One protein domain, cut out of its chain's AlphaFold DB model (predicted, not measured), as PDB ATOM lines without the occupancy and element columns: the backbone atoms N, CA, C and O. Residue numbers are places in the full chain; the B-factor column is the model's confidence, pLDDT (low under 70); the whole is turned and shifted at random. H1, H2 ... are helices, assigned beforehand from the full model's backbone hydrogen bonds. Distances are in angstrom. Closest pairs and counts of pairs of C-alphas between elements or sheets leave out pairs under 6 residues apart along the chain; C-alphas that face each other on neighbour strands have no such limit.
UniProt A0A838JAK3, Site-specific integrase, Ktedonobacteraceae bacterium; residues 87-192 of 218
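AT A GLANCE: This is residues 87 to 192 of the 218 residues of the protein "Site-specific integrase" of Ktedonobacteraceae bacterium (UniProt A0A838JAK3). Two helical hairpins cross at about right angles: H5 lies across both helices of the hairpin of H2 and H3, while H4 runs beside H5 and crosses H3 at residues 129 to 133. The short helix H1 touches no helix and sits at one end of the longest axis, with the turn between H4 and H5 at the other. The printed part has 106 residues, with five named helices, H1 to H5 in chain order, and no named strand; the class is all helix. The whole is compact, with a radius of gyration of the C-alphas of 14.1 A, and its outline is flat, 45 by 32 by 17 A.

HOW THE PARTS SIT: H1, residues 87 to 93, is apart from H2, residues 98 to 111. H2 forms a hairpin with H3, residues 116 to 136, at a shallow tilt of 7 degrees, opposite ways; the closest C-alphas, of Leu 106 and Leu 119, are 6.8 A apart. H4, residues 147 to 159, touches H3 about perpendicular at 81 degrees, closest at the C-alphas of Tyr 132 and Trp 153, 6.8 A. H5, residues 170 to 189, touches H3 at 87 degrees, about perpendicular, closest at the C-alphas of Ala 125 and Tyr 176, 4.8 A. With residues 183 to 187 alone H5 touches H2 at 90 degrees, about perpendicular, closest at the C-alphas of Tyr 105 and Phe 183, 6.8 A. H4 and H5 form a hairpin at a shallow tilt of 19 degrees, opposite ways, closest at the C-alphas of Leu 157 and Ile 173, 6.8 A. In H1, H2, H3, H4 and H5 every O i to N i+4 pair is within hydrogen-bond range.

IN THESE COORDINATES: H1 begins at C-alpha 87, (-2.239, 21.316, 6.323). From first to last C-alpha H2 measures 20.1 A, H3 29.9 A, H4 18.4 A and H5 28.5 A. H5 ends at C-alpha 189, (-13.470, 28.571, 16.684).

THE WHOLE: The C-alphas of His 87 and Thr 164, the two farthest apart, are 46.4 A apart. The printed part has no cut and no long link. In this model pLDDT is under 70 at residues 87 to 94, 159 to 171 and 192.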
ATOM      1  N   HIS A  87      -2.143  20.998   7.749       52.88
ATOM      2  CA  HIS A  87      -2.239  21.316   6.323       52.88
ATOM      3  C   HIS A  87      -3.696  21.508   5.858       52.88
ATOM      4  O   HIS A  87      -3.980  22.376   5.034       52.88
ATOM      5  N   ALA A  88      -4.651  20.752   6.412       54.41
ATOM      6  CA  ALA A  88      -6.076  20.909   6.102       54.41
ATOM      7  C   ALA A  88      -6.668  22.223   6.654       54.41
ATOM      8  O   ALA A  88      -7.486  22.866   5.988       54.41
ATOM      9  N   LEU A  89      -6.230  22.653   7.843       53.88
ATOM     10  CA  LEU A  89      -6.600  23.946   8.432       53.88
ATOM     11  C   LEU A  89      -6.011  25.119   7.635       53.88
ATOM     12  O   LEU A  89      -6.702  26.110   7.394       53.88
ATOM     13  N   GLN A  90      -4.782  24.974   7.137       53.19
ATOM     14  CA  GLN A  90      -4.114  25.981   6.312       53.19
ATOM     15  C   GLN A  90      -4.770  26.140   4.924       53.19
ATOM     16  O   GLN A  90      -4.927  27.251   4.424       53.19
ATOM     17  N   VAL A  91      -5.260  25.054   4.318       56.00
ATOM     18  CA  VAL A  91      -6.034  25.120   3.061       56.00
ATOM     19  C   VAL A  91      -7.415  25.763   3.275       56.00
ATOM     20  O   VAL A  91      -7.887  26.519   2.426       56.00
ATOM     21  N   ARG A  92      -8.071  25.530   4.420       58.72
ATOM     22  CA  ARG A  92      -9.356  26.174   4.762       58.72
ATOM     23  C   ARG A  92      -9.222  27.666   5.095       58.72
ATOM     24  O   ARG A  92     -10.090  28.457   4.725       58.72
ATOM     25  N   SER A  93      -8.135  28.076   5.743       55.22
ATOM     26  CA  SER A  93      -7.864  29.486   6.062       55.22
ATOM     27  C   SER A  93      -7.490  30.327   4.835       55.22
ATOM     28  O   SER A  93      -7.801  31.521   4.784       55.22
ATOM     29  N   LEU A  94      -6.882  29.699   3.821       63.84
ATOM     30  CA  LEU A  94      -6.508  30.318   2.544       63.84
ATOM     31  C   LEU A  94      -7.623  30.295   1.487       63.84
ATOM     32  O   LEU A  94      -7.471  30.900   0.430       63.84
ATOM     33  N   THR A  95      -8.748  29.628   1.754       73.62
ATOM     34  CA  THR A  95      -9.909  29.586   0.845       73.62
ATOM     35  C   THR A  95     -11.030  30.528   1.281       73.62
ATOM     36  O   THR A  95     -11.793  31.007   0.440       73.62
ATOM     37  N   MET A  96     -11.116  30.863   2.574       84.38
ATOM     38  CA  MET A  96     -12.142  31.769   3.087       84.38
ATOM     39  C   MET A  96     -11.751  33.244   2.915       84.38
ATOM     40  O   MET A  96     -10.754  33.722   3.463       84.38
ATOM     41  N   THR A  97     -12.575  33.993   2.179       88.88
ATOM     42  CA  THR A  97     -12.405  35.446   2.023       88.88
ATOM     43  C   THR A  97     -12.873  36.195   3.269       88.88
ATOM     44  O   THR A  97     -13.796  35.758   3.957       88.88
ATOM     45  N   ILE A  98     -12.277  37.358   3.537       86.50
ATOM     46  CA  ILE A  98     -12.651  38.213   4.677       86.50
ATOM     47  C   ILE A  98     -14.136  38.605   4.599       86.50
ATOM     48  O   ILE A  98     -14.867  38.477   5.577       86.50
ATOM     49  N   GLU A  99     -14.609  39.011   3.419       88.50
ATOM     50  CA  GLU A  99     -16.015  39.370   3.185       88.50
ATOM     51  C   GLU A  99     -16.966  38.175   3.377       88.50
ATOM     52  O   GLU A  99     -18.052  38.311   3.947       88.50
ATOM     53  N   GLY A 100     -16.566  36.987   2.909       86.44
ATOM     54  CA  GLY A 100     -17.312  35.747   3.129       86.44
ATOM     55  C   GLY A 100     -17.428  35.418   4.616       86.44
ATOM     56  O   GLY A 100     -18.530  35.202   5.115       86.44
ATOM     57  N   ALA A 101     -16.312  35.480   5.340       88.88
ATOM     58  CA  ALA A 101     -16.265  35.238   6.775       88.88
ATOM     59  C   ALA A 101     -17.136  36.225   7.568       88.88
ATOM     60  O   ALA A 101     -17.864  35.805   8.464       88.88
ATOM     61  N   ILE A 102     -17.113  37.521   7.227       89.69
ATOM     62  CA  ILE A 102     -17.957  38.538   7.880       89.69
ATOM     63  C   ILE A 102     -19.445  38.214   7.698       89.69
ATOM     64  O   ILE A 102     -20.212  38.321   8.655       89.69
ATOM     65  N   ARG A 103     -19.861  37.794   6.496       90.69
ATOM     66  CA  ARG A 103     -21.257  37.407   6.237       90.69
ATOM     67  C   ARG A 103     -21.683  36.216   7.088       90.69
ATOM     68  O   ARG A 103     -22.717  36.301   7.744       90.69
ATOM     69  N   VAL A 104     -20.880  35.152   7.114       90.62
ATOM     70  CA  VAL A 104     -21.188  33.957   7.917       90.62
ATOM     71  C   VAL A 104     -21.224  34.304   9.407       90.62
ATOM     72  O   VAL A 104     -22.159  33.914  10.094       90.62
ATOM     73  N   TYR A 105     -20.280  35.109   9.902       90.31
ATOM     74  CA  TYR A 105     -20.280  35.562  11.293       90.31
ATOM     75  C   TYR A 105     -21.569  36.303  11.677       90.31
ATOM     76  O   TYR A 105     -22.171  36.004  12.709       90.31
ATOM     77  N   LEU A 106     -22.000  37.273  10.862       89.69
ATOM     78  CA  LEU A 106     -23.216  38.044  11.136       89.69
ATOM     79  C   LEU A 106     -24.469  37.165  11.092       89.69
ATOM     80  O   LEU A 106     -25.376  37.367  11.900       89.69
ATOM     81  N   GLU A 107     -24.498  36.177  10.196       89.25
ATOM     82  CA  GLU A 107     -25.566  35.182  10.132       89.25
ATOM     83  C   GLU A 107     -25.616  34.330  11.405       89.25
ATOM     84  O   GLU A 107     -26.651  34.265  12.060       89.25
ATOM     85  N   THR A 108     -24.475  33.790  11.843       87.94
ATOM     86  CA  THR A 108     -24.384  33.018  13.091       87.94
ATOM     87  C   THR A 108     -24.846  33.834  14.303       87.94
ATOM     88  O   THR A 108     -25.531  33.317  15.182       87.94
ATOM     89  N   GLN A 109     -24.512  35.128  14.374       86.69
ATOM     90  CA  GLN A 109     -24.982  35.991  15.468       86.69
ATOM     91  C   GLN A 109     -26.492  36.263  15.397       86.69
ATOM     92  O   GLN A 109     -27.135  36.415  16.438       86.69
ATOM     93  N   ARG A 110     -27.066  36.322  14.191       86.44
ATOM     94  CA  ARG A 110     -28.511  36.457  13.986       86.44
ATOM     95  C   ARG A 110     -29.252  35.201  14.437       86.44
ATOM     96  O   ARG A 110     -30.222  35.318  15.179       86.44
ATOM     97  N   GLU A 111     -28.772  34.025  14.043       85.38
ATOM     98  CA  GLU A 111     -29.318  32.726  14.461       85.38
ATOM     99  C   GLU A 111     -29.205  32.515  15.977       85.38
ATOM    100  O   GLU A 111     -30.116  31.981  16.602       85.38
ATOM    101  N   ALA A 112     -28.138  33.030  16.597       83.12
ATOM    102  CA  ALA A 112     -27.959  33.037  18.049       83.12
ATOM    103  C   ALA A 112     -28.888  34.020  18.799       83.12
ATOM    104  O   ALA A 112     -28.738  34.205  20.008       83.12
ATOM    105  N   GLY A 113     -29.820  34.690  18.109       82.31
ATOM    106  CA  GLY A 113     -30.824  35.561  18.722       82.31
ATOM    107  C   GLY A 113     -30.284  36.901  19.227       82.31
ATOM    108  O   GLY A 113     -30.882  37.514  20.113       82.31
ATOM    109  N   ARG A 114     -29.147  37.385  18.703       83.75
ATOM    110  CA  ARG A 114     -28.618  38.702  19.094       83.75
ATOM    111  C   ARG A 114     -29.543  39.830  18.643       83.75
ATOM    112  O   ARG A 114     -30.141  39.785  17.569       83.75
ATOM    113  N   SER A 115     -29.613  40.887  19.455       79.38
ATOM    114  CA  SER A 115     -30.424  42.059  19.130       79.38
ATOM    115  C   SER A 115     -29.942  42.727  17.839       79.38
ATOM    116  O   SER A 115     -28.746  42.782  17.536       79.38
ATOM    117  N   ARG A 116     -30.889  43.300  17.093       75.50
ATOM    118  CA  ARG A 116     -30.617  44.006  15.835       75.50
ATOM    119  C   ARG A 116     -29.575  45.118  15.996       75.50
ATOM    120  O   ARG A 116     -28.694  45.251  15.156       75.50
ATOM    121  N   LYS A 117     -29.624  45.858  17.107       75.81
ATOM    122  CA  LYS A 117     -28.673  46.938  17.414       75.81
ATOM    123  C   LYS A 117     -27.239  46.418  17.581       75.81
ATOM    124  O   LYS A 117     -26.299  47.034  17.088       75.81
ATOM    125  N   THR A 118     -27.068  45.259  18.215       78.06
ATOM    126  CA  THR A 118     -25.754  44.610  18.354       78.06
ATOM    127  C   THR A 118     -25.212  44.155  16.998       78.06
ATOM    128  O   THR A 118     -24.025  44.334  16.718       78.06
ATOM    129  N   LEU A 119     -26.074  43.621  16.126       80.00
ATOM    130  CA  LEU A 119     -25.691  43.252  14.760       80.00
ATOM    131  C   LEU A 119     -25.280  44.475  13.931       80.00
ATOM    132  O   LEU A 119     -24.268  44.418  13.236       80.00
ATOM    133  N   GLU A 120     -26.004  45.589  14.043       79.06
ATOM    134  CA  GLU A 120     -25.671  46.850  13.366       79.06
ATOM    135  C   GLU A 120     -24.300  47.391  13.809       79.06
ATOM    136  O   GLU A 120     -23.503  47.831  12.973       79.06
ATOM    137  N   TRP A 121     -23.966  47.295  15.101       82.56
ATOM    138  CA  TRP A 121     -22.639  47.663  15.607       82.56
ATOM    139  C   TRP A 121     -21.528  46.770  15.064       82.56
ATOM    140  O   TRP A 121     -20.507  47.284  14.597       82.56
ATOM    141  N   HIS A 122     -21.732  45.451  15.074       85.81
ATOM    142  CA  HIS A 122     -20.779  44.522  14.476       85.81
ATOM    143  C   HIS A 122     -20.594  44.800  12.986       85.81
ATOM    144  O   HIS A 122     -19.463  44.881  12.516       85.81
ATOM    145  N   GLN A 123     -21.684  45.016  12.252       86.00
ATOM    146  CA  GLN A 123     -21.639  45.291  10.822       86.00
ATOM    147  C   GLN A 123     -20.860  46.574  10.510       86.00
ATOM    148  O   GLN A 123     -20.026  46.577   9.606       86.00
ATOM    149  N   MET A 124     -21.091  47.654  11.262       85.25
ATOM    150  CA  MET A 124     -20.373  48.914  11.069       85.25
ATOM    151  C   MET A 124     -18.870  48.749  11.317       85.25
ATOM    152  O   MET A 124     -18.055  49.137  10.479       85.25
ATOM    153  N   ALA A 125     -18.499  48.144  12.449       85.56
ATOM    154  CA  ALA A 125     -17.101  47.944  12.812       85.56
ATOM    155  C   ALA A 125     -16.371  47.039  11.808       85.56
ATOM    156  O   ALA A 125     -15.276  47.375  11.356       85.56
ATOM    157  N   LEU A 126     -16.995  45.921  11.420       88.25
ATOM    158  CA  LEU A 126     -16.411  44.967  10.479       88.25
ATOM    159  C   LEU A 126     -16.298  45.540   9.068       88.25
ATOM    160  O   LEU A 126     -15.305  45.271   8.405       88.25
ATOM    161  N   ARG A 127     -17.232  46.394   8.633       86.50
ATOM    162  CA  ARG A 127     -17.115  47.107   7.350       86.50
ATOM    163  C   ARG A 127     -15.920  48.062   7.337       86.50
ATOM    164  O   ARG A 127     -15.189  48.110   6.354       86.50
ATOM    165  N   VAL A 128     -15.707  48.819   8.417       85.00
ATOM    166  CA  VAL A 128     -14.549  49.726   8.531       85.00
ATOM    167  C   VAL A 128     -13.237  48.936   8.556       85.00
ATOM    168  O   VAL A 128     -12.253  49.350   7.945       85.00
ATOM    169  N   PHE A 129     -13.223  47.792   9.237       86.06
ATOM    170  CA  PHE A 129     -12.077  46.889   9.271       86.06
ATOM    171  C   PHE A 129     -11.780  46.273   7.897       86.06
ATOM    172  O   PHE A 129     -10.656  46.358   7.414       86.06
ATOM    173  N   GLU A 130     -12.791  45.725   7.225       86.81
ATOM    174  CA  GLU A 130     -12.679  45.158   5.879       86.81
ATOM    175  C   GLU A 130     -12.157  46.190   4.874       86.81
ATOM    176  O   GLU A 130     -11.247  45.896   4.096       86.81
ATOM    177  N   GLN A 131     -12.700  47.411   4.913       83.25
ATOM    178  CA  GLN A 131     -12.265  48.491   4.037       83.25
ATOM    179  C   GLN A 131     -10.777  48.786   4.224       83.25
ATOM    180  O   GLN A 131     -10.064  48.877   3.231       83.25
ATOM    181  N   TYR A 132     -10.305  48.869   5.472       85.12
ATOM    182  CA  TYR A 132      -8.887  49.057   5.772       85.12
ATOM    183  C   TYR A 132      -8.022  47.910   5.242       85.12
ATOM    184  O   TYR A 132      -7.008  48.150   4.588       85.12
ATOM    185  N   LEU A 133      -8.422  46.660   5.492       85.88
ATOM    186  CA  LEU A 133      -7.660  45.496   5.043       85.88
ATOM    187  C   LEU A 133      -7.549  45.448   3.515       85.88
ATOM    188  O   LEU A 133      -6.476  45.146   2.994       85.88
ATOM    189  N   ARG A 134      -8.615  45.816   2.798       83.12
ATOM    190  CA  ARG A 134      -8.619  45.895   1.332       83.12
ATOM    191  C   ARG A 134      -7.824  47.088   0.802       83.12
ATOM    192  O   ARG A 134      -7.050  46.912  -0.134       83.12
ATOM    193  N   SER A 135      -7.996  48.284   1.368       76.19
ATOM    194  CA  SER A 135      -7.395  49.509   0.821       76.19
ATOM    195  C   SER A 135      -5.929  49.690   1.204       76.19
ATOM    196  O   SER A 135      -5.126  50.064   0.356       76.19
ATOM    197  N   GLU A 136      -5.572  49.425   2.462       78.31
ATOM    198  CA  GLU A 136      -4.233  49.713   2.999       78.31
ATOM    199  C   GLU A 136      -3.307  48.497   2.951       78.31
ATOM    200  O   GLU A 136      -2.093  48.638   2.808       78.31
ATOM    201  N   ARG A 137      -3.863  47.287   3.087       76.88
ATOM    202  CA  ARG A 137      -3.077  46.046   3.190       76.88
ATOM    203  C   ARG A 137      -3.285  45.080   2.023       76.88
ATOM    204  O   ARG A 137      -2.535  44.118   1.915       76.88
ATOM    205  N   SER A 138      -4.241  45.360   1.129       79.94
ATOM    206  CA  SER A 138      -4.603  44.496  -0.010       79.94
ATOM    207  C   SER A 138      -4.872  43.037   0.390       79.94
ATOM    208  O   SER A 138      -4.598  42.115  -0.378       79.94
ATOM    209  N   LEU A 139      -5.402  42.816   1.597       80.88
ATOM    210  CA  LEU A 139      -5.712  41.483   2.102       80.88
ATOM    211  C   LEU A 139      -7.092  41.028   1.637       80.88
ATOM    212  O   LEU A 139      -8.064  41.788   1.657       80.88
ATOM    213  N   ILE A 140      -7.165  39.762   1.231       80.94
ATOM    214  CA  ILE A 140      -8.379  39.148   0.676       80.94
ATOM    215  C   ILE A 140      -8.814  37.949   1.522       80.94
ATOM    216  O   ILE A 140     -10.017  37.738   1.708       80.94
ATOM    217  N   PHE A 141      -7.857  37.193   2.067       83.19
ATOM    218  CA  PHE A 141      -8.107  35.940   2.779       83.19
ATOM    219  C   PHE A 141      -7.986  36.093   4.291       83.19
ATOM    220  O   PHE A 141      -7.168  36.863   4.794       83.19
ATOM    221  N   LEU A 142      -8.796  35.326   5.019       81.06
ATOM    222  CA  LEU A 142      -8.879  35.425   6.473       81.06
ATOM    223  C   LEU A 142      -7.603  34.937   7.171       81.06
ATOM    224  O   LEU A 142      -7.182  35.540   8.155       81.06
ATOM    225  N   GLY A 143      -6.945  33.908   6.625       74.88
ATOM    226  CA  GLY A 143      -5.682  33.383   7.155       74.88
ATOM    227  C   GLY A 143      -4.498  34.354   7.080       74.88
ATOM    228  O   GLY A 143      -3.460  34.088   7.673       74.88
ATOM    229  N   GLN A 144      -4.640  35.481   6.373       78.56
ATOM    230  CA  GLN A 144      -3.602  36.512   6.261       78.56
ATOM    231  C   GLN A 144      -3.700  37.581   7.357       78.56
ATOM    232  O   GLN A 144      -2.832  38.445   7.442       78.56
ATOM    233  N   ILE A 145      -4.758  37.563   8.173       82.62
ATOM    234  CA  ILE A 145      -4.922  38.527   9.261       82.62
ATOM    235  C   ILE A 145      -4.006  38.125  10.415       82.62
ATOM    236  O   ILE A 145      -4.231  37.106  11.071       82.62
ATOM    237  N   THR A 146      -3.009  38.956  10.709       80.44
ATOM    238  CA  THR A 146      -2.137  38.800  11.873       80.44
ATOM    239  C   THR A 146      -2.391  39.907  12.901       80.44
ATOM    240  O   THR A 146      -3.205  40.818  12.713       80.44
ATOM    241  N   ALA A 147      -1.706  39.814  14.044       74.31
ATOM    242  CA  ALA A 147      -1.745  40.842  15.081       74.31
ATOM    243  C   ALA A 147      -1.242  42.205  14.572       74.31
ATOM    244  O   ALA A 147      -1.717  43.245  15.033       74.31
ATOM    245  N   GLU A 148      -0.320  42.213  13.603       74.38
ATOM    246  CA  GLU A 148       0.245  43.442  13.049       74.38
ATOM    247  C   GLU A 148      -0.810  44.249  12.285       74.38
ATOM    248  O   GLU A 148      -0.903  45.464  12.458       74.38
ATOM    249  N   GLU A 149      -1.650  43.599  11.478       83.44
ATOM    250  CA  GLU A 149      -2.680  44.296  10.705       83.44
ATOM    251  C   GLU A 149      -3.783  44.847  11.597       83.44
ATOM    252  O   GLU A 149      -4.252  45.963  11.369       83.44
ATOM    253  N   VAL A 150      -4.170  44.105  12.636       82.88
ATOM    254  CA  VAL A 150      -5.151  44.578  13.619       82.88
ATOM    255  C   VAL A 150      -4.598  45.775  14.399       82.88
ATOM    256  O   VAL A 150      -5.303  46.772  14.568       82.88
ATOM    257  N   GLY A 151      -3.334  45.719  14.832       78.31
ATOM    258  CA  GLY A 151      -2.669  46.842  15.497       78.31
ATOM    259  C   GLY A 151      -2.557  48.068  14.588       78.31
ATOM    260  O   GLY A 151      -2.925  49.176  14.975       78.31
ATOM    261  N   ALA A 152      -2.138  47.875  13.339       79.56
ATOM    262  CA  ALA A 152      -2.019  48.963  12.377       79.56
ATOM    263  C   ALA A 152      -3.373  49.571  11.977       79.56
ATOM    264  O   ALA A 152      -3.449  50.770  11.701       79.56
ATOM    265  N   TRP A 153      -4.448  48.780  11.967       83.56
ATOM    266  CA  TRP A 153      -5.806  49.287  11.793       83.56
ATOM    267  C   TRP A 153      -6.244  50.166  12.966       83.56
ATOM    268  O   TRP A 153      -6.818  51.230  12.752       83.56
ATOM    269  N   MET A 154      -5.952  49.762  14.202       79.00
ATOM    270  CA  MET A 154      -6.268  50.555  15.395       79.00
ATOM    271  C   MET A 154      -5.550  51.908  15.382       79.00
ATOM    272  O   MET A 154      -6.165  52.933  15.674       79.00
ATOM    273  N   GLU A 155      -4.285  51.934  14.963       74.94
ATOM    274  CA  GLU A 155      -3.545  53.184  14.755       74.94
ATOM    275  C   GLU A 155      -4.136  54.019  13.617       74.94
ATOM    276  O   GLU A 155      -4.321  55.226  13.754       74.94
ATOM    277  N   CYS A 156      -4.529  53.377  12.516       77.81
ATOM    278  CA  CYS A 156      -5.259  54.030  11.434       77.81
ATOM    279  C   CYS A 156      -6.546  54.695  11.965       77.81
ATOM    280  O   CYS A 156      -6.789  55.865  11.690       77.81
ATOM    281  N   LEU A 157      -7.322  54.032  12.824       77.44
ATOM    282  CA  LEU A 157      -8.513  54.631  13.435       77.44
ATOM    283  C   LEU A 157      -8.212  55.836  14.339       77.44
ATOM    284  O   LEU A 157      -9.041  56.743  14.412       77.44
ATOM    285  N   ARG A 158      -7.063  55.844  15.026       73.50
ATOM    286  CA  ARG A 158      -6.620  56.961  15.883       73.50
ATOM    287  C   ARG A 158      -6.147  58.161  15.067       73.50
ATOM    288  O   ARG A 158      -6.363  59.301  15.467       73.50
ATOM    289  N   LEU A 159      -5.506  57.898  13.931       69.31
ATOM    290  CA  LEU A 159      -4.872  58.912  13.090       69.31
ATOM    291  C   LEU A 159      -5.804  59.471  12.013       69.31
ATOM    292  O   LEU A 159      -5.628  60.621  11.606       69.31
ATOM    293  N   LEU A 160      -6.774  58.688  11.530       60.31
ATOM    294  CA  LEU A 160      -7.677  59.142  10.480       60.31
ATOM    295  C   LEU A 160      -8.837  59.950  11.074       60.31
ATOM    296  O   LEU A 160      -9.644  59.408  11.838       60.31
ATOM    297  N   PRO A 161      -8.985  61.227  10.677       53.66
ATOM    298  CA  PRO A 161     -10.179  61.976  11.007       53.66
ATOM    299  C   PRO A 161     -11.400  61.302  10.370       53.66
ATOM    300  O   PRO A 161     -11.361  60.792   9.248       53.66
ATOM    301  N   THR A 162     -12.515  61.301  11.096       58.56
ATOM    302  CA  THR A 162     -13.825  60.949  10.533       58.56
ATOM    303  C   THR A 162     -14.195  61.907   9.397       58.56
ATOM    304  O   THR A 162     -13.571  62.950   9.222       58.56
ATOM    305  N   SER A 163     -15.242  61.599   8.624       49.16
ATOM    306  CA  SER A 163     -15.777  62.496   7.580       49.16
ATOM    307  C   SER A 163     -16.080  63.922   8.074       49.16
ATOM    308  O   SER A 163     -16.194  64.837   7.266       49.16
ATOM    309  N   THR A 164     -16.182  64.103   9.392       45.66
ATOM    310  CA  THR A 164     -16.398  65.367  10.107       45.66
ATOM    311  C   THR A 164     -15.089  66.084  10.492       45.66
ATOM    312  O   THR A 164     -15.125  67.113  11.151       45.66
ATOM    313  N   GLY A 165     -13.916  65.561  10.116       44.09
ATOM    314  CA  GLY A 165     -12.605  66.165  10.396       44.09
ATOM    315  C   GLY A 165     -12.051  65.904  11.801       44.09
ATOM    316  O   GLY A 165     -10.907  66.254  12.071       44.09
ATOM    317  N   MET A 166     -12.826  65.263  12.681       45.62
ATOM    318  CA  MET A 166     -12.426  64.994  14.063       45.62
ATOM    319  C   MET A 166     -11.771  63.612  14.194       45.62
ATOM    320  O   MET A 166     -12.279  62.651  13.597       45.62
ATOM    321  N   PRO A 167     -10.684  63.476  14.980       56.53
ATOM    322  CA  PRO A 167     -10.148  62.168  15.344       56.53
ATOM    323  C   PRO A 167     -11.239  61.339  16.031       56.53
ATOM    324  O   PRO A 167     -12.096  61.881  16.734       56.53
ATOM    325  N   ARG A 168     -11.261  60.024  15.785       62.53
ATOM    326  CA  ARG A 168     -12.276  59.149  16.387       62.53
ATOM    327  C   ARG A 168     -12.120  59.131  17.901       62.53
ATOM    328  O   ARG A 168     -11.022  58.956  18.420       62.53
ATOM    329  N   GLU A 169     -13.243  59.255  18.597       64.00
ATOM    330  CA  GLU A 169     -13.288  59.148  20.049       64.00
ATOM    331  C   GLU A 169     -12.826  57.751  20.500       64.00
ATOM    332  O   GLU A 169     -13.185  56.736  19.889       64.00
ATOM    333  N   ALA A 170     -12.044  57.689  21.582       68.00
ATOM    334  CA  ALA A 170     -11.482  56.445  22.110       68.00
ATOM    335  C   ALA A 170     -12.561  55.383  22.410       68.00
ATOM    336  O   ALA A 170     -12.349  54.195  22.164       68.00
ATOM    337  N   SER A 171     -13.752  55.816  22.833       66.88
ATOM    338  CA  SER A 171     -14.935  54.975  23.074       66.88
ATOM    339  C   SER A 171     -15.427  54.250  21.808       66.88
ATOM    340  O   SER A 171     -15.765  53.060  21.833       66.88
ATOM    341  N   THR A 172     -15.398  54.935  20.661       72.31
ATOM    342  CA  THR A 172     -15.770  54.374  19.355       72.31
ATOM    343  C   THR A 172     -14.727  53.363  18.887       72.31
ATOM    344  O   THR A 172     -15.079  52.273  18.431       72.31
ATOM    345  N   ILE A 173     -13.440  53.687  19.054       77.38
ATOM    346  CA  ILE A 173     -12.332  52.783  18.715       77.38
ATOM    347  C   ILE A 173     -12.415  51.506  19.562       77.38
ATOM    348  O   ILE A 173     -12.325  50.405  19.020       77.38
ATOM    349  N   GLY A 174     -12.683  51.627  20.865       76.12
ATOM    350  CA  GLY A 174     -12.874  50.479  21.756       76.12
ATOM    351  C   GLY A 174     -14.056  49.590  21.352       76.12
ATOM    352  O   GLY A 174     -13.952  48.362  21.375       76.12
ATOM    353  N   THR A 175     -15.166  50.190  20.914       78.12
ATOM    354  CA  THR A 175     -16.340  49.451  20.414       78.12
ATOM    355  C   THR A 175     -16.020  48.676  19.131       78.12
ATOM    356  O   THR A 175     -16.432  47.523  18.962       78.12
ATOM    357  N   TYR A 176     -15.234  49.276  18.237       83.81
ATOM    358  CA  TYR A 176     -14.800  48.638  16.997       83.81
ATOM    359  C   TYR A 176     -13.814  47.496  17.262       83.81
ATOM    360  O   TYR A 176     -13.998  46.395  16.739       83.81
ATOM    361  N   ALA A 177     -12.836  47.720  18.143       82.62
ATOM    362  CA  ALA A 177     -11.866  46.712  18.562       82.62
ATOM    363  C   ALA A 177     -12.549  45.467  19.144       82.62
ATOM    364  O   ALA A 177     -12.207  44.340  18.788       82.62
ATOM    365  N   ARG A 178     -13.570  45.660  19.993       82.12
ATOM    366  CA  ARG A 178     -14.360  44.558  20.561       82.12
ATOM    367  C   ARG A 178     -15.068  43.734  19.486       82.12
ATOM    368  O   ARG A 178     -15.047  42.508  19.553       82.12
ATOM    369  N   SER A 179     -15.649  44.387  18.481       86.62
ATOM    370  CA  SER A 179     -16.324  43.697  17.374       86.62
ATOM    371  C   SER A 179     -15.358  42.877  16.521       86.62
ATOM    372  O   SER A 179     -15.650  41.723  16.216       86.62
ATOM    373  N   VAL A 180     -14.191  43.436  16.185       86.88
ATOM    374  CA  VAL A 180     -13.160  42.707  15.429       86.88
ATOM    375  C   VAL A 180     -12.599  41.550  16.250       86.88
ATOM    376  O   VAL A 180     -12.404  40.464  15.718       86.88
ATOM    377  N   ARG A 181     -12.427  41.720  17.565       82.75
ATOM    378  CA  ARG A 181     -12.006  40.629  18.450       82.75
ATOM    379  C   ARG A 181     -13.017  39.492  18.508       82.75
ATOM    380  O   ARG A 181     -12.617  38.335  18.409       82.75
ATOM    381  N   ALA A 182     -14.305  39.802  18.648       85.38
ATOM    382  CA  ALA A 182     -15.366  38.795  18.630       85.38
ATOM    383  C   ALA A 182     -15.376  38.019  17.302       85.38
ATOM    384  O   ALA A 182     -15.434  36.791  17.307       85.38
ATOM    385  N   PHE A 183     -15.212  38.728  16.185       86.94
ATOM    386  CA  PHE A 183     -15.082  38.130  14.861       86.94
ATOM    387  C   PHE A 183     -13.839  37.237  14.723       86.94
ATOM    388  O   PHE A 183     -13.961  36.094  14.294       86.94
ATOM    389  N   CYS A 184     -12.653  37.700  15.132       82.12
ATOM    390  CA  CYS A 184     -11.426  36.902  15.069       82.12
ATOM    391  C   CYS A 184     -11.487  35.666  15.980       82.12
ATOM    392  O   CYS A 184     -11.013  34.599  15.599       82.12
ATOM    393  N   ASN A 185     -12.101  35.781  17.160       82.38
ATOM    394  CA  ASN A 185     -12.315  34.642  18.051       82.38
ATOM    395  C   ASN A 185     -13.291  33.625  17.441       82.38
ATOM    396  O   ASN A 185     -13.039  32.426  17.513       82.38
ATOM    397  N   TRP A 186     -14.378  34.084  16.813       86.31
ATOM    398  CA  TRP A 186     -15.271  33.206  16.057       86.31
ATOM    399  C   TRP A 186     -14.528  32.529  14.897       86.31
ATOM    400  O   TRP A 186     -14.617  31.316  14.741       86.31
ATOM    401  N   ALA A 187     -13.718  33.272  14.141       83.31
ATOM    402  CA  ALA A 187     -12.940  32.728  13.031       83.31
ATOM    403  C   ALA A 187     -11.966  31.627  13.481       83.31
ATOM    404  O   ALA A 187     -11.802  30.628  12.784       83.31
ATOM    405  N   MET A 188     -11.366  31.769  14.666       81.81
ATOM    406  CA  MET A 188     -10.578  30.701  15.284       81.81
ATOM    407  C   MET A 188     -11.412  29.484  15.678       81.81
ATOM    408  O   MET A 188     -10.987  28.364  15.425       81.81
ATOM    409  N   GLN A 189     -12.583  29.680  16.297       76.62
ATOM    410  CA  GLN A 189     -13.470  28.571  16.684       76.62
ATOM    411  C   GLN A 189     -13.917  27.755  15.467       76.62
ATOM    412  O   GLN A 189     -14.080  26.545  15.561       76.62
ATOM    413  N   GLN A 190     -14.070  28.414  14.319       74.62
ATOM    414  CA  GLN A 190     -14.379  27.769  13.045       74.62
ATOM    415  C   GLN A 190     -13.143  27.158  12.348       74.62
ATOM    416  O   GLN A 190     -13.272  26.566  11.279       74.62
ATOM    417  N   GLY A 191     -11.946  27.291  12.931       71.44
ATOM    418  CA  GLY A 191     -10.700  26.725  12.407       71.44
ATOM    419  C   GLY A 191     -10.076  27.496  11.241       71.44
ATOM    420  O   GLY A 191      -9.216  26.955  10.552       71.44
ATOM    421  N   TYR A 192     -10.485  28.747  10.995       67.62
ATOM    422  CA  TYR A 192      -9.930  29.567   9.910       67.62
ATOM    423  C   TYR A 192      -8.653  30.323  10.294       67.62
ATOM    424  O   TYR A 192      -7.978  30.850   9.415       67.62
TER     425      TYR A 192